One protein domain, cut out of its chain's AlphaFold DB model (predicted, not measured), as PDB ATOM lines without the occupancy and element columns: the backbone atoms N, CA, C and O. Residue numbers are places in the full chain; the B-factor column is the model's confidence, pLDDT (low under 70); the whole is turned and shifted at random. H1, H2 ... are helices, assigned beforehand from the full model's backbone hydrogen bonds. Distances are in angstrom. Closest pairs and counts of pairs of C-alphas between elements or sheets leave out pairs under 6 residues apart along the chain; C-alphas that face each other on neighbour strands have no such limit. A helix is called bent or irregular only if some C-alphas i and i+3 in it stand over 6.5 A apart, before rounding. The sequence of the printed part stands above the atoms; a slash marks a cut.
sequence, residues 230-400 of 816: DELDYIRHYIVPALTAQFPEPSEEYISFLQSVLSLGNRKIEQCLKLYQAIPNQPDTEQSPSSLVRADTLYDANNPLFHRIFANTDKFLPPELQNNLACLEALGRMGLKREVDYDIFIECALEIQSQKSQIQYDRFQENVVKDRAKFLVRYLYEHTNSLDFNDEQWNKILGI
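This is residues 230 to 400 of the 816 residues of the protein "BTB domain-containing protein" of Rhizophagus sp. MUCL 43196 (UniProt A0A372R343). Two groups of helices stand at opposite ends of the domain, with loops in the space between them. The first group is H1, H2, H3, H5 and H6; the second is a long helical hairpin, H7 and H8, with the short H4 packed on both its helices and H9 alongside H7. The long loop of residues 274 to 303 leaves the first group and runs through the middle to H4. The printed part has 171 residues with nine named helices, H1 to H9 in order, and no named strand: the class is all helix. It is compact, with a radius of gyration of the C-alphas of 17.6 A and spans of 51 by 36 by 27 A.

Start at H1, residues 231 to 246, which touches H3, residues 267 to 273, at a shallow tilt of 13 degrees, the same way; their closest C-alphas, Leu 232 and Ile 269, are 5.7 A apart. H2, residues 252 to 263, touches H6, residues 325 to 334, with its residues 259 to 263 alone, about perpendicular at 80 degrees; the closest C-alphas, Ser 263 and Ala 326, are 5.2 A apart. H3 touches H6 too, closest at the C-alphas of Glu 270 and Met 334, 6.1 A. H5, residues 319 to 322, touches residues 255 to 259 of H2, closest at the C-alphas of Leu 321 and Gln 259, 6.4 A. Look next at H7, residues 342 to 361, and H8, residues 366 to 387: this hairpin touches at a shallow tilt of 10 degrees, opposite ways, closest at the C-alphas of Tyr 342 and Leu 387, 5.3 A. H4, residues 304 to 309, touches residues 372 to 376 of H8, closest at the C-alphas of Ile 309 and Arg 372, 5.5 A, and residues 348 to 352 of H7, closest at Ile 309 and Cys 348, 6.7 A. H9, residues 391 to 399, touches residues 342 to 349 of H7, closest at the C-alphas of Ile 346 and Ile 397, 6.4 A. H6 and H8 are apart. Every O i to N i+4 pair is within hydrogen-bond range in H2, H3, H4, H6 and H9, against 9 of 12 in H1, 14 of 16 in H7 and 16 of 18 in H8; H5 is too short for such a pair.

Find C-alpha 231 at (112.969, 122.610, 147.881); from there H1 runs 21.4 A to C-alpha 246. H2 is 16.5 A long and H6 14.2 A. H7 runs 29.8 A from C-alpha 342 at (83.400, 119.717, 126.913) and is irregular, only just, with C-alphas 357 and 360 6.6 A apart. H8 is 27.7 A long and irregular, with C-alphas 382 and 385 8.2 A apart and a kink of 52 degrees near residue 381. H9 ends at C-alpha 399, (78.475, 127.472, 115.124).

The two C-alphas farthest apart, Asp 230 and Asn 367, are 52.3 A apart. The printed part has no cut. The link from H3 to H4, 30 residues, is long; inside it residues 279 to 280 pair antiparallel with residues 292 to 293. The mean pLDDT of the printed part is 91.8, and residues 285 to 288 are under 70.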
ATOM      1  N   ASP A 230     115.267 124.930 151.578       92.69
ATOM      2  CA  ASP A 230     114.411 123.799 151.224       92.69
ATOM      3  C   ASP A 230     113.983 123.832 149.748       92.69
ATOM      4  O   ASP A 230     114.232 124.794 149.017       92.69
ATOM      5  N   GLU A 231     113.349 122.754 149.285       93.56
ATOM      6  CA  GLU A 231     112.969 122.610 147.881       93.56
ATOM      7  C   GLU A 231     111.984 123.704 147.423       93.56
ATOM      8  O   GLU A 231     112.071 124.183 146.294       93.56
ATOM      9  N   LEU A 232     111.042 124.113 148.277       94.94
ATOM     10  CA  LEU A 232     110.011 125.088 147.920       94.94
ATOM     11  C   LEU A 232     110.580 126.505 147.878       94.94
ATOM     12  O   LEU A 232     110.311 127.239 146.926       94.94
ATOM     13  N   ASP A 233     111.357 126.879 148.890       94.62
ATOM     14  CA  ASP A 233     112.014 128.177 148.960       94.62
ATOM     15  C   ASP A 233     113.030 128.337 147.833       94.62
ATOM     16  O   ASP A 233     113.129 129.427 147.262       94.62
ATOM     17  N   TYR A 234     113.709 127.251 147.443       94.56
ATOM     18  CA  TYR A 234     114.598 127.253 146.289       94.56
ATOM     19  C   TYR A 234     113.851 127.619 145.002       94.56
ATOM     20  O   TYR A 234     114.192 128.593 144.322       94.56
ATOM     21  N   ILE A 235     112.771 126.895 144.696       94.50
ATOM     22  CA  ILE A 235     111.963 127.160 143.501       94.50
ATOM     23  C   ILE A 235     111.378 128.574 143.538       94.50
ATOM     24  O   ILE A 235     111.491 129.322 142.568       94.50
ATOM     25  N   ARG A 236     110.778 128.965 144.663       94.31
ATOM     26  CA  ARG A 236     110.043 130.225 144.794       94.31
ATOM     27  C   ARG A 236     110.939 131.460 144.731       94.31
ATOM     28  O   ARG A 236     110.525 132.458 144.147       94.31
ATOM     29  N   HIS A 237     112.115 131.427 145.356       92.19
ATOM     30  CA  HIS A 237     112.959 132.617 145.505       92.19
ATOM     31  C   HIS A 237     114.140 132.666 144.533       92.19
ATOM     32  O   HIS A 237     114.700 133.742 144.346       92.19
ATOM     33  N   TYR A 238     114.501 131.549 143.889       90.81
ATOM     34  CA  TYR A 238     115.679 131.493 143.017       90.81
ATOM     35  C   TYR A 238     115.363 131.057 141.584       90.81
ATOM     36  O   TYR A 238     115.990 131.567 140.659       90.81
ATOM     37  N   ILE A 239     114.375 130.180 141.371       93.00
ATOM     38  CA  ILE A 239     113.991 129.737 140.019       93.00
ATOM     39  C   ILE A 239     112.907 130.641 139.423       93.00
ATOM     40  O   ILE A 239     113.105 131.230 138.362       93.00
ATOM     41  N   VAL A 240     111.776 130.807 140.116       92.75
ATOM     42  CA  VAL A 240     110.621 131.585 139.633       92.75
ATOM     43  C   VAL A 240     110.975 133.026 139.240       92.75
ATOM     44  O   VAL A 240     110.547 133.448 138.165       92.75
ATOM     45  N   PRO A 241     111.771 133.792 140.016       91.75
ATOM     46  CA  PRO A 241     112.111 135.159 139.626       91.75
ATOM     47  C   PRO A 241     112.833 135.235 138.277       91.75
ATOM     48  O   PRO A 241     112.525 136.111 137.469       91.75
ATOM     49  N   ALA A 242     113.733 134.288 137.994       88.25
ATOM     50  CA  ALA A 242     114.438 134.222 136.718       88.25
ATOM     51  C   ALA A 242     113.486 133.890 135.558       88.25
ATOM     52  O   ALA A 242     113.536 134.561 134.529       88.25
ATOM     53  N   LEU A 243     112.551 132.952 135.758       88.81
ATOM     54  CA  LEU A 243     111.512 132.630 134.771       88.81
ATOM     55  C   LEU A 243     110.688 133.863 134.378       88.81
ATOM     56  O   LEU A 243     110.385 134.060 133.207       88.81
ATOM     57  N   THR A 244     110.359 134.718 135.350       84.56
ATOM     58  CA  THR A 244     109.544 135.920 135.108       84.56
ATOM     59  C   THR A 244     110.317 137.116 134.556       84.56
ATOM     60  O   THR A 244     109.717 137.974 133.914       84.56
ATOM     61  N   ALA A 245     111.618 137.213 134.837       83.50
ATOM     62  CA  ALA A 245     112.420 138.382 134.483       83.50
ATOM     63  C   ALA A 245     113.211 138.197 133.183       83.50
ATOM     64  O   ALA A 245     113.411 139.164 132.454       83.50
ATOM     65  N   GLN A 246     113.687 136.978 132.917       77.88
ATOM     66  CA  GLN A 246     114.645 136.698 131.845       77.88
ATOM     67  C   GLN A 246     114.016 135.973 130.650       77.88
ATOM     68  O   GLN A 246     114.596 136.021 129.572       77.88
ATOM     69  N   PHE A 247     112.852 135.332 130.828       76.50
ATOM     70  CA  PHE A 247     112.203 134.483 129.814       76.50
ATOM     71  C   PHE A 247     113.198 133.535 129.116       76.50
ATOM     72  O   PHE A 247     113.371 133.604 127.899       76.50
ATOM     73  N   PRO A 248     113.908 132.694 129.891       82.00
ATOM     74  CA  PRO A 248     114.997 131.886 129.364       82.00
ATOM     75  C   PRO A 248     114.486 130.790 128.423       82.00
ATOM     76  O   PRO A 248     113.396 130.245 128.612       82.00
ATOM     77  N   GLU A 249     115.319 130.416 127.453       83.81
ATOM     78  CA  GLU A 249     115.108 129.198 126.672       83.81
ATOM     79  C   GLU A 249     115.388 127.957 127.544       83.81
ATOM     80  O   GLU A 249     116.333 127.961 128.345       83.81
ATOM     81  N   PRO A 250     114.580 126.888 127.436       86.00
ATOM     82  CA  PRO A 250     114.784 125.670 128.207       86.00
ATOM     83  C   PRO A 250     116.027 124.917 127.723       86.00
ATOM     84  O   PRO A 250     116.034 124.332 126.643       86.00
ATOM     85  N   SER A 251     117.071 124.883 128.553       88.94
ATOM     86  CA  SER A 251     118.231 124.014 128.344       88.94
ATOM     87  C   SER A 251     117.938 122.564 128.748       88.94
ATOM     88  O   SER A 251     117.077 122.308 129.593       88.94
ATOM     89  N   GLU A 252     118.699 121.601 128.217       89.00
ATOM     90  CA  GLU A 252     118.609 120.190 128.638       89.00
ATOM     91  C   GLU A 252     118.802 120.026 130.160       89.00
ATOM     92  O   GLU A 252     118.102 119.245 130.810       89.00
ATOM     93  N   GLU A 253     119.694 120.829 130.751       90.88
ATOM     94  CA  GLU A 253     119.921 120.874 132.199       90.88
ATOM     95  C   GLU A 253     118.670 121.324 132.966       90.88
ATOM     96  O   GLU A 253     118.321 120.719 133.984       90.88
ATOM     97  N   TYR A 254     117.952 122.338 132.464       93.00
ATOM     98  CA  TYR A 254     116.698 122.788 133.069       93.00
ATOM     99  C   TYR A 254     115.615 121.711 132.985       93.00
ATOM    100  O   TYR A 254     114.895 121.492 133.958       93.00
ATOM    101  N   ILE A 255     115.508 121.011 131.852       92.88
ATOM    102  CA  ILE A 255     114.527 119.931 131.672       92.88
ATOM    103  C   ILE A 255     114.804 118.796 132.665       92.88
ATOM    104  O   ILE A 255     113.882 118.337 133.343       92.88
ATOM    105  N   SER A 256     116.067 118.390 132.822       93.31
ATOM    106  CA  SER A 256     116.476 117.367 133.796       93.31
ATOM    107  C   SER A 256     116.210 117.796 135.247       93.31
ATOM    108  O   SER A 256     115.688 117.022 136.061       93.31
ATOM    109  N   PHE A 257     116.493 119.061 135.570       94.94
ATOM    110  CA  PHE A 257     116.161 119.650 136.863       94.94
ATOM    111  C   PHE A 257     114.651 119.636 137.119       94.94
ATOM    112  O   PHE A 257     114.202 119.132 138.150       94.94
ATOM    113  N   LEU A 258     113.853 120.126 136.172       95.50
ATOM    114  CA  LEU A 258     112.400 120.176 136.283       95.50
ATOM    115  C   LEU A 258     111.802 118.772 136.422       95.50
ATOM    116  O   LEU A 258     110.913 118.571 137.246       95.50
ATOM    117  N   GLN A 259     112.320 117.787 135.686       95.19
ATOM    118  CA  GLN A 259     111.920 116.387 135.823       95.19
ATOM    119  C   GLN A 259     112.131 115.890 137.261       95.19
ATOM    120  O   GLN A 259     111.244 115.254 137.837       95.19
ATOM    121  N   SER A 260     113.269 116.232 137.872       94.44
ATOM    122  CA  SER A 260     113.572 115.899 139.270       94.44
ATOM    123  C   SER A 260     112.617 116.602 140.240       94.44
ATOM    124  O   SER A 260     112.091 115.970 141.154       94.44
ATOM    125  N   VAL A 261     112.323 117.886 140.005       95.44
ATOM    126  CA  VAL A 261     111.389 118.690 140.813       95.44
ATOM    127  C   VAL A 261     109.969 118.129 140.770       95.44
ATOM    128  O   VAL A 261     109.343 117.959 141.817       95.44
ATOM    129  N   LEU A 262     109.455 117.812 139.580       96.00
ATOM    130  CA  LEU A 262     108.111 117.261 139.402       96.00
ATOM    131  C   LEU A 262     107.994 115.849 139.991       96.00
ATOM    132  O   LEU A 262     106.972 115.513 140.591       96.00
ATOM    133  N   SER A 263     109.066 115.056 139.910       94.69
ATOM    134  CA  SER A 263     109.120 113.705 140.484       94.69
ATOM    135  C   SER A 263     109.044 113.685 142.016       94.69
ATOM    136  O   SER A 263     108.723 112.645 142.589       94.69
ATOM    137  N   LEU A 264     109.264 114.817 142.701       93.31
ATOM    138  CA  LEU A 264     109.046 114.914 144.152       93.31
ATOM    139  C   LEU A 264     107.566 114.802 144.551       93.31
ATOM    140  O   LEU A 264     107.272 114.532 145.715       93.31
ATOM    141  N   GLY A 265     106.629 115.085 143.637       90.75
ATOM    142  CA  GLY A 265     105.189 115.088 143.927       90.75
ATOM    143  C   GLY A 265     104.760 116.109 144.994       90.75
ATOM    144  O   GLY A 265     103.740 115.928 145.672       90.75
ATOM    145  N   ASN A 266     105.549 117.170 145.197       94.31
ATOM    146  CA  ASN A 266     105.288 118.181 146.216       94.31
ATOM    147  C   ASN A 266     104.223 119.184 145.740       94.31
ATOM    148  O   ASN A 266     104.497 120.096 144.959       94.31
ATOM    149  N   ARG A 267     103.016 119.078 146.309       95.00
ATOM    150  CA  ARG A 267     101.852 119.904 145.936       95.00
ATOM    151  C   ARG A 267     102.073 121.411 146.068       95.00
ATOM    152  O   ARG A 267     101.477 122.167 145.307       95.00
ATOM    153  N   LYS A 268     102.908 121.866 147.006       96.00
ATOM    154  CA  LYS A 268     103.188 123.305 147.168       96.00
ATOM    155  C   LYS A 268     104.048 123.840 146.024       96.00
ATOM    156  O   LYS A 268     103.810 124.950 145.559       96.00
ATOM    157  N   ILE A 269     105.011 123.042 145.559       95.25
ATOM    158  CA  ILE A 269     105.854 123.394 144.410       95.25
ATOM    159  C   ILE A 269     105.009 123.400 143.136       95.25
ATOM    160  O   ILE A 269     105.042 124.374 142.391       95.25
ATOM    161  N   GLU A 270     104.184 122.371 142.931       96.12
ATOM    162  CA  GLU A 270     103.254 122.286 141.795       96.12
ATOM    163  C   GLU A 270     102.323 123.509 141.728       96.12
ATOM    164  O   GLU A 270     102.190 124.135 140.679       96.12
ATOM    165  N   GLN A 271     101.720 123.905 142.856       94.88
ATOM    166  CA  GLN A 271     100.874 125.104 142.936       94.88
ATOM    167  C   GLN A 271     101.640 126.396 142.640       94.88
ATOM    168  O   GLN A 271     101.077 127.305 142.034       94.88
ATOM    169  N   CYS A 272     102.905 126.483 143.057       94.06
ATOM    170  CA  CYS A 272     103.758 127.625 142.758       94.06
ATOM    171  C   CYS A 272     104.040 127.711 141.254       94.06
ATOM    172  O   CYS A 272     103.738 128.730 140.637       94.06
ATOM    173  N   LEU A 273     104.537 126.627 140.650       94.88
ATOM    174  CA  LEU A 273     104.903 126.578 139.232       94.88
ATOM    175  C   LEU A 273     103.695 126.708 138.295       94.88
ATOM    176  O   LEU A 273     103.836 127.270 137.214       94.88
ATOM    177  N   LYS A 274     102.500 126.265 138.714       95.19
ATOM    178  CA  LYS A 274     101.249 126.374 137.939       95.19
ATOM    179  C   LYS A 274     100.951 127.802 137.468       95.19
ATOM    180  O   LYS A 274     100.297 127.994 136.447       95.19
ATOM    181  N   LEU A 275     101.392 128.806 138.222       92.75
ATOM    182  CA  LEU A 275     101.104 130.210 137.934       92.75
ATOM    183  C   LEU A 275     102.028 130.815 136.867       92.75
ATOM    184  O   LEU A 275     101.711 131.882 136.343       92.75
ATOM    185  N   TYR A 276     103.130 130.142 136.529       92.88
ATOM    186  CA  TYR A 276     104.201 130.690 135.702       92.88
ATOM    187  C   TYR A 276     104.413 129.895 134.411       92.88
ATOM    188  O   TYR A 276     104.016 128.737 134.277       92.88
ATOM    189  N   GLN A 277     105.073 130.542 133.452       93.81
ATOM    190  CA  GLN A 277     105.616 129.900 132.260       93.81
ATOM    191  C   GLN A 277     106.899 129.162 132.644       93.81
ATOM    192  O   GLN A 277     107.989 129.720 132.605       93.81
ATOM    193  N   ALA A 278     106.741 127.934 133.128       93.81
ATOM    194  CA  ALA A 278     107.833 127.138 133.683       93.81
ATOM    195  C   ALA A 278     108.042 125.813 132.947       93.81
ATOM    196  O   ALA A 278     109.056 125.153 133.170       93.81
ATOM    197  N   ILE A 279     107.083 125.394 132.120       95.69
ATOM    198  CA  ILE A 279     107.074 124.065 131.517       95.69
ATOM    199  C   ILE A 279     107.555 124.176 130.073       95.69
ATOM    200  O   ILE A 279     106.941 124.919 129.312       95.69
ATOM    201  N   PRO A 280     108.622 123.470 129.676       93.94
ATOM    202  CA  PRO A 280     109.066 123.459 128.290       93.94
ATOM    203  C   PRO A 280     107.996 122.818 127.405       93.94
ATOM    204  O   PRO A 280     107.404 121.802 127.780       93.94
ATOM    205  N   ASN A 281     107.765 123.396 126.231       93.38
ATOM    206  CA  ASN A 281     106.986 122.756 125.181       93.38
ATOM    207  C   ASN A 281     107.881 122.018 124.181       93.38
ATOM    208  O   ASN A 281     109.065 122.314 124.018       93.38
ATOM    209  N   GLN A 282     107.306 121.041 123.495       89.25
ATOM    210  CA  GLN A 282     107.916 120.462 122.313       89.25
ATOM    211  C   GLN A 282     107.810 121.481 121.166       89.25
ATOM    212  O   GLN A 282     106.719 122.012 120.950       89.25
ATOM    213  N   PRO A 283     108.896 121.767 120.431       81.38
ATOM    214  CA  PRO A 283     108.841 122.701 119.315       81.38
ATOM    215  C   PRO A 283     107.973 122.149 118.175       81.38
ATOM    216  O   PRO A 283     107.933 120.940 117.932       81.38
ATOM    217  N   ASP A 284     107.282 123.041 117.460       73.81
ATOM    218  CA  ASP A 284     106.385 122.680 116.351       73.81
ATOM    219  C   ASP A 284     107.135 122.195 115.094       73.81
ATOM    220  O   ASP A 284     106.575 121.500 114.244       73.81
ATOM    221  N   THR A 285     108.417 122.542 114.992       69.12
ATOM    222  CA  THR A 285     109.328 122.246 113.887       69.12
ATOM    223  C   THR A 285     110.743 122.060 114.433       69.12
ATOM    224  O   THR A 285     111.105 122.678 115.428       69.12
ATOM    225  N   GLU A 286     111.588 121.272 113.758       64.38
ATOM    226  CA  GLU A 286     112.998 121.071 114.164       64.38
ATOM    227  C   GLU A 286     113.822 122.375 114.215       64.38
ATOM    228  O   GLU A 286     114.910 122.404 114.781       64.38
ATOM    229  N   GLN A 287     113.317 123.449 113.602       62.62
ATOM    230  CA  GLN A 287     113.974 124.753 113.513       62.62
ATOM    231  C   GLN A 287     113.441 125.776 114.525       62.62
ATOM    232  O   GLN A 287     114.055 126.832 114.676       62.62
ATOM    233  N   SER A 288     112.321 125.498 115.202       69.31
ATOM    234  CA  SER A 288     111.760 126.415 116.197       69.31
ATOM    235  C   SER A 288     112.327 126.124 117.585       69.31
ATOM    236  O   SER A 288     112.444 124.956 117.963       69.31
ATOM    237  N   PRO A 289     112.681 127.158 118.367       73.38
ATOM    238  CA  PRO A 289     113.163 126.956 119.722       73.38
ATOM    239  C   PRO A 289     112.022 126.476 120.623       73.38
ATOM    240  O   PRO A 289     110.878 126.921 120.501       73.38
ATOM    241  N   SER A 290     112.341 125.574 121.552       83.06
ATOM    242  CA  SER A 290     111.443 125.266 122.664       83.06
ATOM    243  C   SER A 290     111.277 126.515 123.533       83.06
ATOM    244  O   SER A 290     112.195 127.318 123.690       83.06
ATOM    245  N   SER A 291     110.088 126.691 124.093       89.56
ATOM    246  CA  SER A 291     109.731 127.823 124.940       89.56
ATOM    247  C   SER A 291     109.107 127.337 126.240       89.56
ATOM    248  O   SER A 291     108.554 126.237 126.324       89.56
ATOM    249  N   LEU A 292     109.193 128.166 127.277       92.62
ATOM    250  CA  LEU A 292     108.525 127.892 128.538       92.62
ATOM    251  C   LEU A 292     107.087 128.403 128.479       92.62
ATOM    252  O   LEU A 292     106.828 129.569 128.197       92.62
ATOM    253  N   VAL A 293     106.143 127.522 128.783       94.19
ATOM    254  CA  VAL A 293     104.708 127.792 128.778       94.19
ATOM    255  C   VAL A 293     104.073 127.351 130.094       94.19
ATOM    256  O   VAL A 293     104.717 126.785 130.987       94.19
ATOM    257  N   ARG A 294     102.788 127.662 130.258       95.12
ATOM    258  CA  ARG A 294     102.009 127.189 131.405       95.12
ATOM    259  C   ARG A 294     101.521 125.765 131.152       95.12
ATOM    260  O   ARG A 294     101.158 125.419 130.029       95.12
ATOM    261  N   ALA A 295     101.428 124.970 132.216       96.31
ATOM    262  CA  ALA A 295     100.953 123.588 132.123       96.31
ATOM    263  C   ALA A 295      99.542 123.472 131.509       96.31
ATOM    264  O   ALA A 295      99.290 122.543 130.754       96.31
ATOM    265  N   ASP A 296      98.649 124.431 131.780       95.44
ATOM    266  CA  ASP A 296      97.260 124.449 131.285       95.44
ATOM    267  C   ASP A 296      97.102 124.773 129.790       95.44
ATOM    268  O   ASP A 296      96.008 124.677 129.229       95.44
ATOM    269  N   THR A 297      98.202 125.120 129.125       94.81
ATOM    270  CA  THR A 297      98.242 125.349 127.672       94.81
ATOM    271  C   THR A 297      98.706 124.130 126.881       94.81
ATOM    272  O   THR A 297      98.662 124.156 125.651       94.81
ATOM    273  N   LEU A 298      99.144 123.080 127.581       96.25
ATOM    274  CA  LEU A 298      99.702 121.863 127.007       96.25
ATOM    275  C   LEU A 298      98.712 120.699 127.082       96.25
ATOM    276  O   LEU A 298      97.820 120.657 127.936       96.25
ATOM    277  N   TYR A 299      98.933 119.726 126.206       96.62
ATOM    278  CA  TYR A 299      98.119 118.529 126.055       96.62
ATOM    279  C   TYR A 299      98.969 117.274 126.238       96.62
ATOM    280  O   TYR A 299     100.150 117.243 125.898       96.62
ATOM    281  N   ASP A 300      98.360 116.224 126.778       95.62
ATOM    282  CA  ASP A 300      98.987 114.913 126.917       95.62
ATOM    283  C   ASP A 300      99.041 114.219 125.550       95.62
ATOM    284  O   ASP A 300      98.008 113.834 124.991       95.62
ATOM    285  N   ALA A 301     100.248 114.034 125.007       94.00
ATOM    286  CA  ALA A 301     100.443 113.394 123.705       94.00
ATOM    287  C   ALA A 301     100.022 111.913 123.682       94.00
ATOM    288  O   ALA A 301      99.878 111.339 122.604       94.00
ATOM    289  N   ASN A 302      99.799 111.289 124.845       93.56
ATOM    290  CA  ASN A 302      99.288 109.921 124.931       93.56
ATOM    291  C   ASN A 302      97.784 109.831 124.638       93.56
ATOM    292  O   ASN A 302      97.279 108.737 124.384       93.56
ATOM    293  N   ASN A 303      97.052 110.951 124.674       94.81
ATOM    294  CA  ASN A 303      95.648 110.975 124.287       94.81
ATOM    295  C   ASN A 303      95.535 110.968 122.747       94.81
ATOM    296  O   ASN A 303      95.999 111.916 122.102       94.81
ATOM    297  N   PRO A 304      94.892 109.953 122.130       93.88
ATOM    298  CA  PRO A 304      94.832 109.833 120.673       93.88
ATOM    299  C   PRO A 304      94.168 111.023 119.971       93.88
ATOM    300  O   PRO A 304      94.552 111.360 118.848       93.88
ATOM    301  N   LEU A 305      93.187 111.667 120.618       94.94
ATOM    302  CA  LEU A 305      92.531 112.849 120.067       94.94
ATOM    303  C   LEU A 305      93.503 114.025 120.040       94.94
ATOM    304  O   LEU A 305      93.722 114.600 118.975       94.94
ATOM    305  N   PHE A 306      94.135 114.340 121.173       95.94
ATOM    306  CA  PHE A 306      95.079 115.455 121.245       95.94
ATOM    307  C   PHE A 306      96.237 115.258 120.286       95.94
ATOM    308  O   PHE A 306      96.487 116.146 119.472       95.94
ATOM    309  N   HIS A 307      96.863 114.076 120.313       93.50
ATOM    310  CA  HIS A 307      97.966 113.721 119.426       93.50
ATOM    311  C   HIS A 307      97.643 114.021 117.961       93.50
ATOM    312  O   HIS A 307      98.459 114.589 117.243       93.50
ATOM    313  N   ARG A 308      96.426 113.685 117.516       94.50
ATOM    314  CA  ARG A 308      96.013 113.886 116.129       94.50
ATOM    315  C   ARG A 308      95.713 115.348 115.805       94.50
ATOM    316  O   ARG A 308      96.158 115.822 114.760       94.50
ATOM    317  N   ILE A 309      94.966 116.048 116.661       95.44
ATOM    318  CA  ILE A 309      94.522 117.435 116.427       95.44
ATOM    319  C   ILE A 309      95.695 118.414 116.479       95.44
ATOM    320  O   ILE A 309      95.856 119.234 115.575       95.44
ATOM    321  N   PHE A 310      96.538 118.283 117.501       93.38
ATOM    322  CA  PHE A 310      97.649 119.191 117.779       93.38
ATOM    323  C   PHE A 310      98.985 118.695 117.206       93.38
ATOM    324  O   PHE A 310     100.037 119.245 117.527       93.38
ATOM    325  N   ALA A 311      98.988 117.672 116.345       88.94
ATOM    326  CA  ALA A 311     100.209 117.241 115.668       88.94
ATOM    327  C   ALA A 311     100.866 118.414 114.915       88.94
ATOM    328  O   ALA A 311     100.191 119.179 114.215       88.94
ATOM    329  N   ASN A 312     102.192 118.507 115.014       85.12
ATOM    330  CA  ASN A 312     103.004 119.574 114.419       85.12
ATOM    331  C   ASN A 312     102.634 120.969 114.964       85.12
ATOM    332  O   ASN A 312     102.632 121.956 114.232       85.12
ATOM    333  N   THR A 313     102.262 121.031 116.243       88.44
ATOM    334  CA  THR A 313     102.084 122.274 116.998       88.44
ATOM    335  C   THR A 313     102.976 122.248 118.233       88.44
ATOM    336  O   THR A 313     103.516 121.209 118.609       88.44
ATOM    337  N   ASP A 314     103.087 123.392 118.894       90.44
ATOM    338  CA  ASP A 314     103.916 123.619 120.074       90.44
ATOM    339  C   ASP A 314     103.186 123.287 121.395       90.44
ATOM    340  O   ASP A 314     103.484 123.837 122.456       90.44
ATOM    341  N   LYS A 315     102.161 122.426 121.318       93.56
ATOM    342  CA  LYS A 315     101.185 122.164 122.389       93.56
ATOM    343  C   LYS A 315     101.457 120.900 123.202       93.56
ATOM    344  O   LYS A 315     100.673 120.579 124.095       93.56
ATOM    345  N   PHE A 316     102.545 120.192 122.921       95.06
ATOM    346  CA  PHE A 316     102.928 118.975 123.641       95.06
ATOM    347  C   PHE A 316     104.112 119.195 124.572       95.06
ATOM    348  O   PHE A 316     104.851 120.170 124.457       95.06
ATOM    349  N   LEU A 317     104.281 118.264 125.506       94.38
ATOM    350  CA  LEU A 317     105.462 118.179 126.353       94.38
ATOM    351  C   LEU A 317     106.637 117.565 125.580       94.38
ATOM    352  O   LEU A 317     106.417 116.684 124.747       94.38
ATOM    353  N   PRO A 318     107.885 117.947 125.895       92.25
ATOM    354  CA  PRO A 318     109.051 117.267 125.356       92.25
ATOM    355  C   PRO A 318     109.127 115.809 125.870       92.25
ATOM    356  O   PRO A 318     108.601 115.508 126.955       92.25
ATOM    357  N   PRO A 319     109.770 114.888 125.122       91.12
ATOM    358  CA  PRO A 319     109.776 113.452 125.421       91.12
ATOM    359  C   PRO A 319     110.229 113.090 126.842       91.12
ATOM    360  O   PRO A 319     109.725 112.133 127.430       91.12
ATOM    361  N   GLU A 320     111.152 113.854 127.421       91.31
ATOM    362  CA  GLU A 320     111.719 113.651 128.757       91.31
ATOM    363  C   GLU A 320     110.660 113.788 129.860       91.31
ATOM    364  O   GLU A 320     110.694 113.065 130.864       91.31
ATOM    365  N   LEU A 321     109.706 114.706 129.670       93.62
ATOM    366  CA  LEU A 321     108.591 114.929 130.589       93.62
ATOM    367  C   LEU A 321     107.382 114.064 130.219       93.62
ATOM    368  O   LEU A 321     106.739 113.509 131.108       93.62
ATOM    369  N   GLN A 322     107.104 113.910 128.920       94.00
ATOM    370  CA  GLN A 322     105.966 113.145 128.403       94.00
ATOM    371  C   GLN A 322     106.066 111.644 128.727       94.00
ATOM    372  O   GLN A 322     105.055 111.006 129.007       94.00
ATOM    373  N   ASN A 323     107.275 111.074 128.733       93.38
ATOM    374  CA  ASN A 323     107.490 109.648 129.005       93.38
ATOM    375  C   ASN A 323     107.633 109.319 130.503       93.38
ATOM    376  O   ASN A 323     107.755 108.148 130.868       93.38
ATOM    377  N   ASN A 324     107.626 110.324 131.387       94.12
ATOM    378  CA  ASN A 324     107.760 110.135 132.829       94.12
ATOM    379  C   ASN A 324     106.393 110.255 133.526       94.12
ATOM    380  O   ASN A 324     105.816 111.339 133.623       94.12
ATOM    381  N   LEU A 325     105.900 109.139 134.075       94.00
ATOM    382  CA  LEU A 325     104.583 109.074 134.718       94.00
ATOM    383  C   LEU A 325     104.440 110.047 135.901       94.00
ATOM    384  O   LEU A 325     103.404 110.694 136.032       94.00
ATOM    385  N   ALA A 326     105.478 110.198 136.731       94.94
ATOM    386  CA  ALA A 326     105.437 111.110 137.876       94.94
ATOM    387  C   ALA A 326     105.321 112.576 137.424       94.94
ATOM    388  O   ALA A 326     104.582 113.358 138.027       94.94
ATOM    389  N   CYS A 327     105.989 112.927 136.320       95.81
ATOM    390  CA  CYS A 327     105.878 114.250 135.711       95.81
ATOM    391  C   CYS A 327     104.474 114.491 135.151       95.81
ATOM    392  O   CYS A 327     103.880 115.519 135.465       95.81
ATOM    393  N   LEU A 328     103.907 113.544 134.395       95.75
ATOM    394  CA  LEU A 328     102.539 113.658 133.872       95.75
ATOM    395  C   LEU A 328     101.498 113.808 134.985       95.75
ATOM    396  O   LEU A 328     100.570 114.607 134.865       95.75
ATOM    397  N   GLU A 329     101.646 113.072 136.087       95.81
ATOM    398  CA  GLU A 329     100.757 113.202 137.237       95.81
ATOM    399  C   GLU A 329     100.866 114.578 137.905       95.81
ATOM    400  O   GLU A 329      99.839 115.171 138.240       95.81
ATOM    401  N   ALA A 330     102.082 115.095 138.105       96.56
ATOM    402  CA  ALA A 330     102.305 116.430 138.662       96.56
ATOM    403  C   ALA A 330     101.759 117.525 137.735       96.56
ATOM    404  O   ALA A 330     100.988 118.381 138.167       96.56
ATOM    405  N   LEU A 331     102.074 117.447 136.443       97.12
ATOM    406  CA  LEU A 331     101.616 118.391 135.425       97.12
ATOM    407  C   LEU A 331     100.096 118.344 135.243       97.12
ATOM    408  O   LEU A 331      99.472 119.396 135.117       97.12
ATOM    409  N   GLY A 332      99.473 117.165 135.326       95.81
ATOM    410  CA  GLY A 332      98.014 117.012 135.325       95.81
ATOM    411  C   GLY A 332      97.351 117.816 136.443       95.81
ATOM    412  O   GLY A 332      96.380 118.530 136.217       95.81
ATOM    413  N   ARG A 333      97.934 117.809 137.646       95.38
ATOM    414  CA  ARG A 333      97.453 118.631 138.772       95.38
ATOM    415  C   ARG A 333      97.701 120.122 138.576       95.38
ATOM    416  O   ARG A 333      96.954 120.958 139.093       95.38
ATOM    417  N   MET A 334      98.744 120.459 137.823       96.25
ATOM    418  CA  MET A 334      99.048 121.829 137.427       96.25
ATOM    419  C   MET A 334      98.126 122.334 136.308       96.25
ATOM    420  O   MET A 334      97.972 123.543 136.178       96.25
ATOM    421  N   GLY A 335      97.442 121.448 135.580       95.19
ATOM    422  CA  GLY A 335      96.449 121.799 134.559       95.19
ATOM    423  C   GLY A 335      96.702 121.201 133.176       95.19
ATOM    424  O   GLY A 335      95.939 121.518 132.271       95.19
ATOM    425  N   LEU A 336      97.727 120.357 132.999       96.94
ATOM    426  CA  LEU A 336      97.945 119.620 131.748       96.94
ATOM    427  C   LEU A 336      96.659 118.897 131.336       96.94
ATOM    428  O   LEU A 336      96.090 118.135 132.122       96.94
ATOM    429  N   LYS A 337      96.232 119.110 130.092       96.88
ATOM    430  CA  LYS A 337      95.006 118.528 129.543       96.88
ATOM    431  C   LYS A 337      95.253 117.071 129.172       96.88
ATOM    432  O   LYS A 337      95.952 116.784 128.202       96.88
ATOM    433  N   ARG A 338      94.711 116.149 129.972       94.81
ATOM    434  CA  ARG A 338      94.916 114.691 129.817       94.81
ATOM    435  C   ARG A 338      93.685 113.958 129.289       94.81
ATOM    436  O   ARG A 338      93.805 113.023 128.498       94.81
ATOM    437  N   GLU A 339      92.511 114.416 129.692       92.69
ATOM    438  CA  GLU A 339      91.218 113.868 129.293       92.69
ATOM    439  C   GLU A 339      90.427 114.925 128.528       92.69
ATOM    440  O   GLU A 339      90.696 116.118 128.658       92.69
ATOM    441  N   VAL A 340      89.494 114.480 127.689       93.81
ATOM    442  CA  VAL A 340      88.657 115.365 126.876       93.81
ATOM    443  C   VAL A 340      87.371 115.625 127.645       93.81
ATOM    444  O   VAL A 340      86.547 114.724 127.790       93.81
ATOM    445  N   ASP A 341      87.205 116.848 128.129       92.56
ATOM    446  CA  ASP A 341      85.918 117.360 128.595       92.56
ATOM    447  C   ASP A 341      85.278 118.259 127.521       92.56
ATOM    448  O   ASP A 341      85.796 118.403 126.407       92.56
ATOM    449  N   TYR A 342      84.124 118.847 127.836       91.56
ATOM    450  CA  TYR A 342      83.400 119.717 126.913       91.56
ATOM    451  C   TYR A 342      84.194 120.972 126.511       91.56
ATOM    452  O   TYR A 342      84.140 121.376 125.346       91.56
ATOM    453  N   ASP A 343      84.946 121.582 127.433       93.06
ATOM    454  CA  ASP A 343      85.692 122.818 127.176       93.06
ATOM    455  C   ASP A 343      86.880 122.512 126.267       93.06
ATOM    456  O   ASP A 343      87.103 123.190 125.261       93.06
ATOM    457  N   ILE A 344      87.586 121.422 126.558       95.00
ATOM    458  CA  ILE A 344      88.694 120.930 125.749       95.00
ATOM    459  C   ILE A 344      88.209 120.491 124.364       95.00
ATOM    460  O   ILE A 344      88.893 120.742 123.370       95.00
ATOM    461  N   PHE A 345      87.030 119.874 124.248       96.69
ATOM    462  CA  PHE A 345      86.455 119.543 122.942       96.69
ATOM    463  C   PHE A 345      86.225 120.807 122.098       96.69
ATOM    464  O   PHE A 345      86.582 120.841 120.918       96.69
ATOM    465  N   ILE A 346      85.680 121.866 122.705       96.19
ATOM    466  CA  ILE A 346      85.496 123.165 122.045       96.19
ATOM    467  C   ILE A 346      86.850 123.757 121.628       96.19
ATOM    468  O   ILE A 346      86.966 124.269 120.514       96.19
ATOM    469  N   GLU A 347      87.882 123.664 122.471       96.19
ATOM    470  CA  GLU A 347      89.241 124.086 122.112       96.19
ATOM    471  C   GLU A 347      89.788 123.308 120.902       96.19
ATOM    472  O   GLU A 347      90.323 123.923 119.982       96.19
ATOM    473  N   CYS A 348      89.589 121.987 120.836       97.06
ATOM    474  CA  CYS A 348      89.963 121.171 119.675       97.06
ATOM    475  C   CYS A 348      89.227 121.602 118.391       97.06
ATOM    476  O   CYS A 348      89.826 121.645 117.314       97.06
ATOM    477  N   ALA A 349      87.935 121.932 118.487       97.38
ATOM    478  CA  ALA A 349      87.148 122.408 117.349       97.38
ATOM    479  C   ALA A 349      87.634 123.783 116.854       97.38
ATOM    480  O   ALA A 349      87.798 123.995 115.648       97.38
ATOM    481  N   LEU A 350      87.920 124.704 117.780       96.88
ATOM    482  CA  LEU A 350      88.504 126.014 117.472       96.88
ATOM    483  C   LEU A 350      89.909 125.888 116.877       96.88
ATOM    484  O   LEU A 350      90.254 126.632 115.959       96.88
ATOM    485  N   GLU A 351      90.701 124.924 117.344       96.00
ATOM    486  CA  GLU A 351      92.018 124.641 116.784       96.00
ATOM    487  C   GLU A 351      91.915 124.200 115.318       96.00
ATOM    488  O   GLU A 351      92.615 124.751 114.474       96.00
ATOM    489  N   ILE A 352      91.000 123.290 114.961       96.25
ATOM    490  CA  ILE A 352      90.785 122.924 113.546       96.25
ATOM    491  C   ILE A 352      90.383 124.145 112.710       96.25
ATOM    492  O   ILE A 352      90.889 124.328 111.601       96.25
ATOM    493  N   GLN A 353      89.499 125.003 113.225       95.88
ATOM    494  CA  GLN A 353      89.098 126.233 112.535       95.88
ATOM    495  C   GLN A 353      90.286 127.202 112.342       95.88
ATOM    496  O   GLN A 353      90.415 127.844 111.292       95.88
ATOM    497  N   SER A 354      91.184 127.277 113.326       94.31
ATOM    498  CA  SER A 354      92.442 128.025 113.244       94.31
ATOM    499  C   SER A 354      93.380 127.426 112.191       94.31
ATOM    500  O   SER A 354      93.847 128.147 111.307       94.31
ATOM    501  N   GLN A 355      93.585 126.104 112.203       93.25
ATOM    502  CA  GLN A 355      94.409 125.387 111.223       93.25
ATOM    503  C   GLN A 355      93.883 125.574 109.801       93.25
ATOM    504  O   GLN A 355      94.669 125.852 108.898       93.25
ATOM    505  N   LYS A 356      92.558 125.525 109.603       92.12
ATOM    506  CA  LYS A 356      91.907 125.839 108.323       92.12
ATOM    507  C   LYS A 356      92.321 127.216 107.805       92.12
ATOM    508  O   LYS A 356      92.696 127.350 106.643       92.12
ATOM    509  N   SER A 357      92.283 128.230 108.665       89.88
ATOM    510  CA  SER A 357      92.668 129.604 108.307       89.88
ATOM    511  C   SER A 357      94.158 129.730 107.970       89.88
ATOM    512  O   SER A 357      94.562 130.669 107.290       89.88
ATOM    513  N   GLN A 358      94.975 128.772 108.415       89.25
ATOM    514  CA  GLN A 358      96.415 128.717 108.178       89.25
ATOM    515  C   GLN A 358      96.812 127.877 106.951       89.25
ATOM    516  O   GLN A 358      97.974 127.920 106.547       89.25
ATOM    517  N   ILE A 359      95.865 127.179 106.306       88.25
ATOM    518  CA  ILE A 359      96.101 126.443 105.047       88.25
ATOM    519  C   ILE A 359      96.584 127.396 103.947       88.25
ATOM    520  O   ILE A 359      97.497 127.066 103.201       88.25
ATOM    521  N   GLN A 360      96.024 128.609 103.874       85.38
ATOM    522  CA  GLN A 360      96.401 129.609 102.864       85.38
ATOM    523  C   GLN A 360      97.848 130.120 102.988       85.38
ATOM    524  O   GLN A 360      98.334 130.790 102.081       85.38
ATOM    525  N   TYR A 361      98.513 129.844 104.114       85.31
ATOM    526  CA  TYR A 361      99.903 130.216 104.385       85.31
ATOM    527  C   TYR A 361     100.851 129.006 104.323       85.31
ATOM    528  O   TYR A 361     101.949 129.072 104.868       85.31
ATOM    529  N   ASP A 362     100.414 127.890 103.730       82.75
ATOM    530  CA  ASP A 362     101.170 126.637 103.580       82.75
ATOM    531  C   ASP A 362     101.676 126.008 104.898       82.75
ATOM    532  O   ASP A 362     102.499 125.090 104.875       82.75
ATOM    533  N   ARG A 363     101.162 126.436 106.066       83.75
ATOM    534  CA  ARG A 363     101.551 125.867 107.373       83.75
ATOM    535  C   ARG A 363     100.949 124.480 107.607       83.75
ATOM    536  O   ARG A 363     101.585 123.624 108.214       83.75
ATOM    537  N   PHE A 364      99.732 124.250 107.116       87.81
ATOM    538  CA  PHE A 364      99.050 122.959 107.192       87.81
ATOM    539  C   PHE A 364      98.535 122.536 105.818       87.81
ATOM    540  O   PHE A 364      98.014 123.348 105.058       87.81
ATOM    541  N   GLN A 365      98.637 121.239 105.524       90.06
ATOM    542  CA  GLN A 365      98.069 120.650 104.314       90.06
ATOM    543  C   GLN A 365      96.569 120.396 104.502       90.06
ATOM    544  O   GLN A 365      96.148 119.862 105.530       90.06
ATOM    545  N   GLU A 366      95.754 120.748 103.506       89.94
ATOM    546  CA  GLU A 366      94.292 120.678 103.626       89.94
ATOM    547  C   GLU A 366      93.783 119.264 103.947       89.94
ATOM    548  O   GLU A 366      92.909 119.099 104.797       89.94
ATOM    549  N   ASN A 367      94.333 118.239 103.293       90.88
ATOM    550  CA  ASN A 367      93.971 116.842 103.539       90.88
ATOM    551  C   ASN A 367      94.227 116.428 104.998       90.88
ATOM    552  O   ASN A 367      93.381 115.778 105.601       90.88
ATOM    553  N   VAL A 368      95.339 116.873 105.589       92.56
ATOM    554  CA  VAL A 368      95.680 116.591 106.989       92.56
ATOM    555  C   VAL A 368      94.677 117.251 107.935       92.56
ATOM    556  O   VAL A 368      94.178 116.594 108.848       92.56
ATOM    557  N   VAL A 369      94.332 118.524 107.711       94.12
ATOM    558  CA  VAL A 369      93.333 119.231 108.537       94.12
ATOM    559  C   VAL A 369      91.954 118.585 108.394       94.12
ATOM    560  O   VAL A 369      91.250 118.410 109.388       94.12
ATOM    561  N   LYS A 370      91.578 118.151 107.184       94.19
ATOM    562  CA  LYS A 370      90.345 117.386 106.964       94.19
ATOM    563  C   LYS A 370      90.345 116.075 107.739       94.19
ATOM    564  O   LYS A 370      89.373 115.801 108.429       94.19
ATOM    565  N   ASP A 371      91.418 115.296 107.697       94.44
ATOM    566  CA  ASP A 371      91.500 114.026 108.429       94.44
ATOM    567  C   ASP A 371      91.422 114.216 109.952       94.44
ATOM    568  O   ASP A 371      90.845 113.384 110.656       94.44
ATOM    569  N   ARG A 372      91.980 115.316 110.474       96.00
ATOM    570  CA  ARG A 372      91.847 115.731 111.882       96.00
ATOM    571  C   ARG A 372      90.400 116.065 112.229       96.00
ATOM    572  O   ARG A 372      89.867 115.553 113.209       96.00
ATOM    573  N   ALA A 373      89.755 116.866 111.388       97.12
ATOM    574  CA  ALA A 373      88.361 117.251 111.535       97.12
ATOM    575  C   ALA A 373      87.406 116.052 111.487       97.12
ATOM    576  O   ALA A 373      86.551 115.914 112.359       97.12
ATOM    577  N   LYS A 374      87.607 115.128 110.536       96.31
ATOM    578  CA  LYS A 374      86.853 113.868 110.444       96.31
ATOM    579  C   LYS A 374      86.942 113.069 111.739       96.31
ATOM    580  O   LYS A 374      85.941 112.549 112.223       96.31
ATOM    581  N   PHE A 375      88.137 113.000 112.317       96.44
ATOM    582  CA  PHE A 375      88.352 112.305 113.576       96.44
ATOM    583  C   PHE A 375      87.646 112.987 114.757       96.44
ATOM    584  O   PHE A 375      87.006 112.293 115.543       96.44
ATOM    585  N   LEU A 376      87.692 114.323 114.858       97.12
ATOM    586  CA  LEU A 376      86.995 115.052 115.925       97.12
ATOM    587  C   LEU A 376      85.470 114.878 115.847       97.12
ATOM    588  O   LEU A 376      84.823 114.674 116.870       97.12
ATOM    589  N   VAL A 377      84.896 114.915 114.642       96.62
ATOM    590  CA  VAL A 377      83.451 114.711 114.443       96.62
ATOM    591  C   VAL A 377      83.034 113.290 114.835       96.62
ATOM    592  O   VAL A 377      82.056 113.112 115.556       96.62
ATOM    593  N   ARG A 378      83.805 112.268 114.443       95.19
ATOM    594  CA  ARG A 378      83.548 110.880 114.873       95.19
ATOM    595  C   ARG A 378      83.633 110.733 116.390       95.19
ATOM    596  O   ARG A 378      82.758 110.112 116.987       95.19
ATOM    597  N   TYR A 379      84.626 111.370 117.013       95.31
ATOM    598  CA  TYR A 379      84.754 111.393 118.466       95.31
ATOM    599  C   TYR A 379      83.502 111.979 119.134       95.31
ATOM    600  O   TYR A 379      82.996 111.384 120.083       95.31
ATOM    601  N   LEU A 380      82.958 113.085 118.603       94.75
ATOM    602  CA  LEU A 380      81.712 113.686 119.091       94.75
ATOM    603  C   LEU A 380      80.546 112.699 119.042       94.75
ATOM    604  O   LEU A 380      79.830 112.570 120.032       94.75
ATOM    605  N   TYR A 381      80.365 111.998 117.920       93.31
ATOM    606  CA  TYR A 381      79.273 111.034 117.742       93.31
ATOM    607  C   TYR A 381      79.371 109.848 118.712       93.31
ATOM    608  O   TYR A 381      78.351 109.350 119.187       93.31
ATOM    609  N   GLU A 382      80.588 109.401 119.024       91.62
ATOM    610  CA  GLU A 382      80.840 108.293 119.953       91.62
ATOM    611  C   GLU A 382      80.696 108.709 121.429       91.62
ATOM    612  O   GLU A 382      80.264 107.906 122.257       91.62
ATOM    613  N   HIS A 383      81.008 109.968 121.756       90.81
ATOM    614  CA  HIS A 383      81.158 110.459 123.133       90.81
ATOM    615  C   HIS A 383      80.139 111.538 123.527       90.81
ATOM    616  O   HIS A 383      80.307 112.203 124.549       90.81
ATOM    617  N   THR A 384      79.052 111.710 122.767       84.31
ATOM    618  CA  THR A 384      78.065 112.779 123.019       84.31
ATOM    619  C   THR A 384      77.510 112.734 124.448       84.31
ATOM    620  O   THR A 384      77.408 113.765 125.101       84.31
ATOM    621  N   ASN A 385      77.214 111.537 124.975       81.81
ATOM    622  CA  ASN A 385      76.663 111.401 126.332       81.81
ATOM    623  C   ASN A 385      77.711 111.600 127.436       81.81
ATOM    624  O   ASN A 385      77.337 111.902 128.560       81.81
ATOM    625  N   SER A 386      78.994 111.347 127.156       86.56
ATOM    626  CA  SER A 386      80.058 111.486 128.158       86.56
ATOM    627  C   SER A 386      80.587 112.912 128.256       86.56
ATOM    628  O   SER A 386      81.090 113.283 129.308       86.56
ATOM    629  N   LEU A 387      80.483 113.695 127.177       87.94
ATOM    630  CA  LEU A 387      80.882 115.103 127.167       87.94
ATOM    631  C   LEU A 387      79.860 116.007 127.882       87.94
ATOM    632  O   LEU A 387      80.258 117.052 128.380       87.94
ATOM    633  N   ASP A 388      78.591 115.578 127.966       85.81
ATOM    634  CA  ASP A 388      77.510 116.201 128.757       85.81
ATOM    635  C   ASP A 388      77.421 117.734 128.590       85.81
ATOM    636  O   ASP A 388      77.500 118.505 129.546       85.81
ATOM    637  N   PHE A 389      77.312 118.183 127.334       89.31
ATOM    638  CA  PHE A 389      77.237 119.603 126.994       89.31
ATOM    639  C   PHE A 389      75.981 120.263 127.571       89.31
ATOM    640  O   PHE A 389      74.871 119.757 127.407       89.31
ATOM    641  N   ASN A 390      76.140 121.453 128.151       91.62
ATOM    642  CA  ASN A 390      75.001 122.335 128.404       91.62
ATOM    643  C   ASN A 390      74.569 123.081 127.126       91.62
ATOM    644  O   ASN A 390      75.289 123.101 126.124       91.62
ATOM    645  N   ASP A 391      73.412 123.747 127.176       91.75
ATOM    646  CA  ASP A 391      72.839 124.446 126.018       91.75
ATOM    647  C   ASP A 391      73.781 125.510 125.418       91.75
ATOM    648  O   ASP A 391      73.861 125.660 124.200       91.75
ATOM    649  N   GLU A 392      74.521 126.259 126.243       93.38
ATOM    650  CA  GLU A 392      75.443 127.300 125.766       93.38
ATOM    651  C   GLU A 392      76.640 126.691 125.022       93.38
ATOM    652  O   GLU A 392      77.012 127.143 123.936       93.38
ATOM    653  N   GLN A 393      77.216 125.629 125.581       93.19
ATOM    654  CA  GLN A 393      78.336 124.900 124.992       93.19
ATOM    655  C   GLN A 393      77.934 124.197 123.698       93.19
ATOM    656  O   GLN A 393      78.682 124.247 122.720       93.19
ATOM    657  N   TRP A 394      76.745 123.594 123.673       93.31
ATOM    658  CA  TRP A 394      76.207 122.950 122.481       93.31
ATOM    659  C   TRP A 394      76.033 123.954 121.343       93.31
ATOM    660  O   TRP A 394      76.595 123.759 120.267       93.31
ATOM    661  N   ASN A 395      75.380 125.091 121.605       93.19
ATOM    662  CA  ASN A 395      75.226 126.167 120.622       93.19
ATOM    663  C   ASN A 395      76.580 126.697 120.121       93.19
ATOM    664  O   ASN A 395      76.744 126.986 118.937       93.19
ATOM    665  N   LYS A 396      77.589 126.781 120.997       94.62
ATOM    666  CA  LYS A 396      78.939 127.175 120.585       94.62
ATOM    667  C   LYS A 396      79.548 126.173 119.603       94.62
ATOM    668  O   LYS A 396      80.128 126.603 118.614       94.62
ATOM    669  N   ILE A 397      79.413 124.869 119.844       94.69
ATOM    670  CA  ILE A 397      79.910 123.824 118.931       94.69
ATOM    671  C   ILE A 397      79.200 123.890 117.586       94.69
ATOM    672  O   ILE A 397      79.862 123.810 116.550       94.69
ATOM    673  N   LEU A 398      77.877 124.062 117.607       94.62
ATOM    674  CA  LEU A 398      77.057 124.110 116.405       94.62
ATOM    675  C   LEU A 398      77.535 125.192 115.426       94.62
ATOM    676  O   LEU A 398      77.586 124.918 114.227       94.62
ATOM    677  N   GLY A 399      77.981 126.348 115.929       95.31
ATOM    678  CA  GLY A 399      78.475 127.472 115.124       95.31
ATOM    679  C   GLY A 399      79.958 127.434 114.707       95.31
ATOM    680  O   GLY A 399      80.378 128.257 113.885       95.31
ATOM    681  N   ILE A 400      80.793 126.522 115.229       96.69
ATOM    682  CA  ILE A 400      82.223 126.464 114.855       96.69
ATOM    683  C   ILE A 400      82.381 125.808 113.478       96.69
ATOM    684  O   ILE A 400      81.918 124.697 113.236       96.69
TER     685      ILE A 400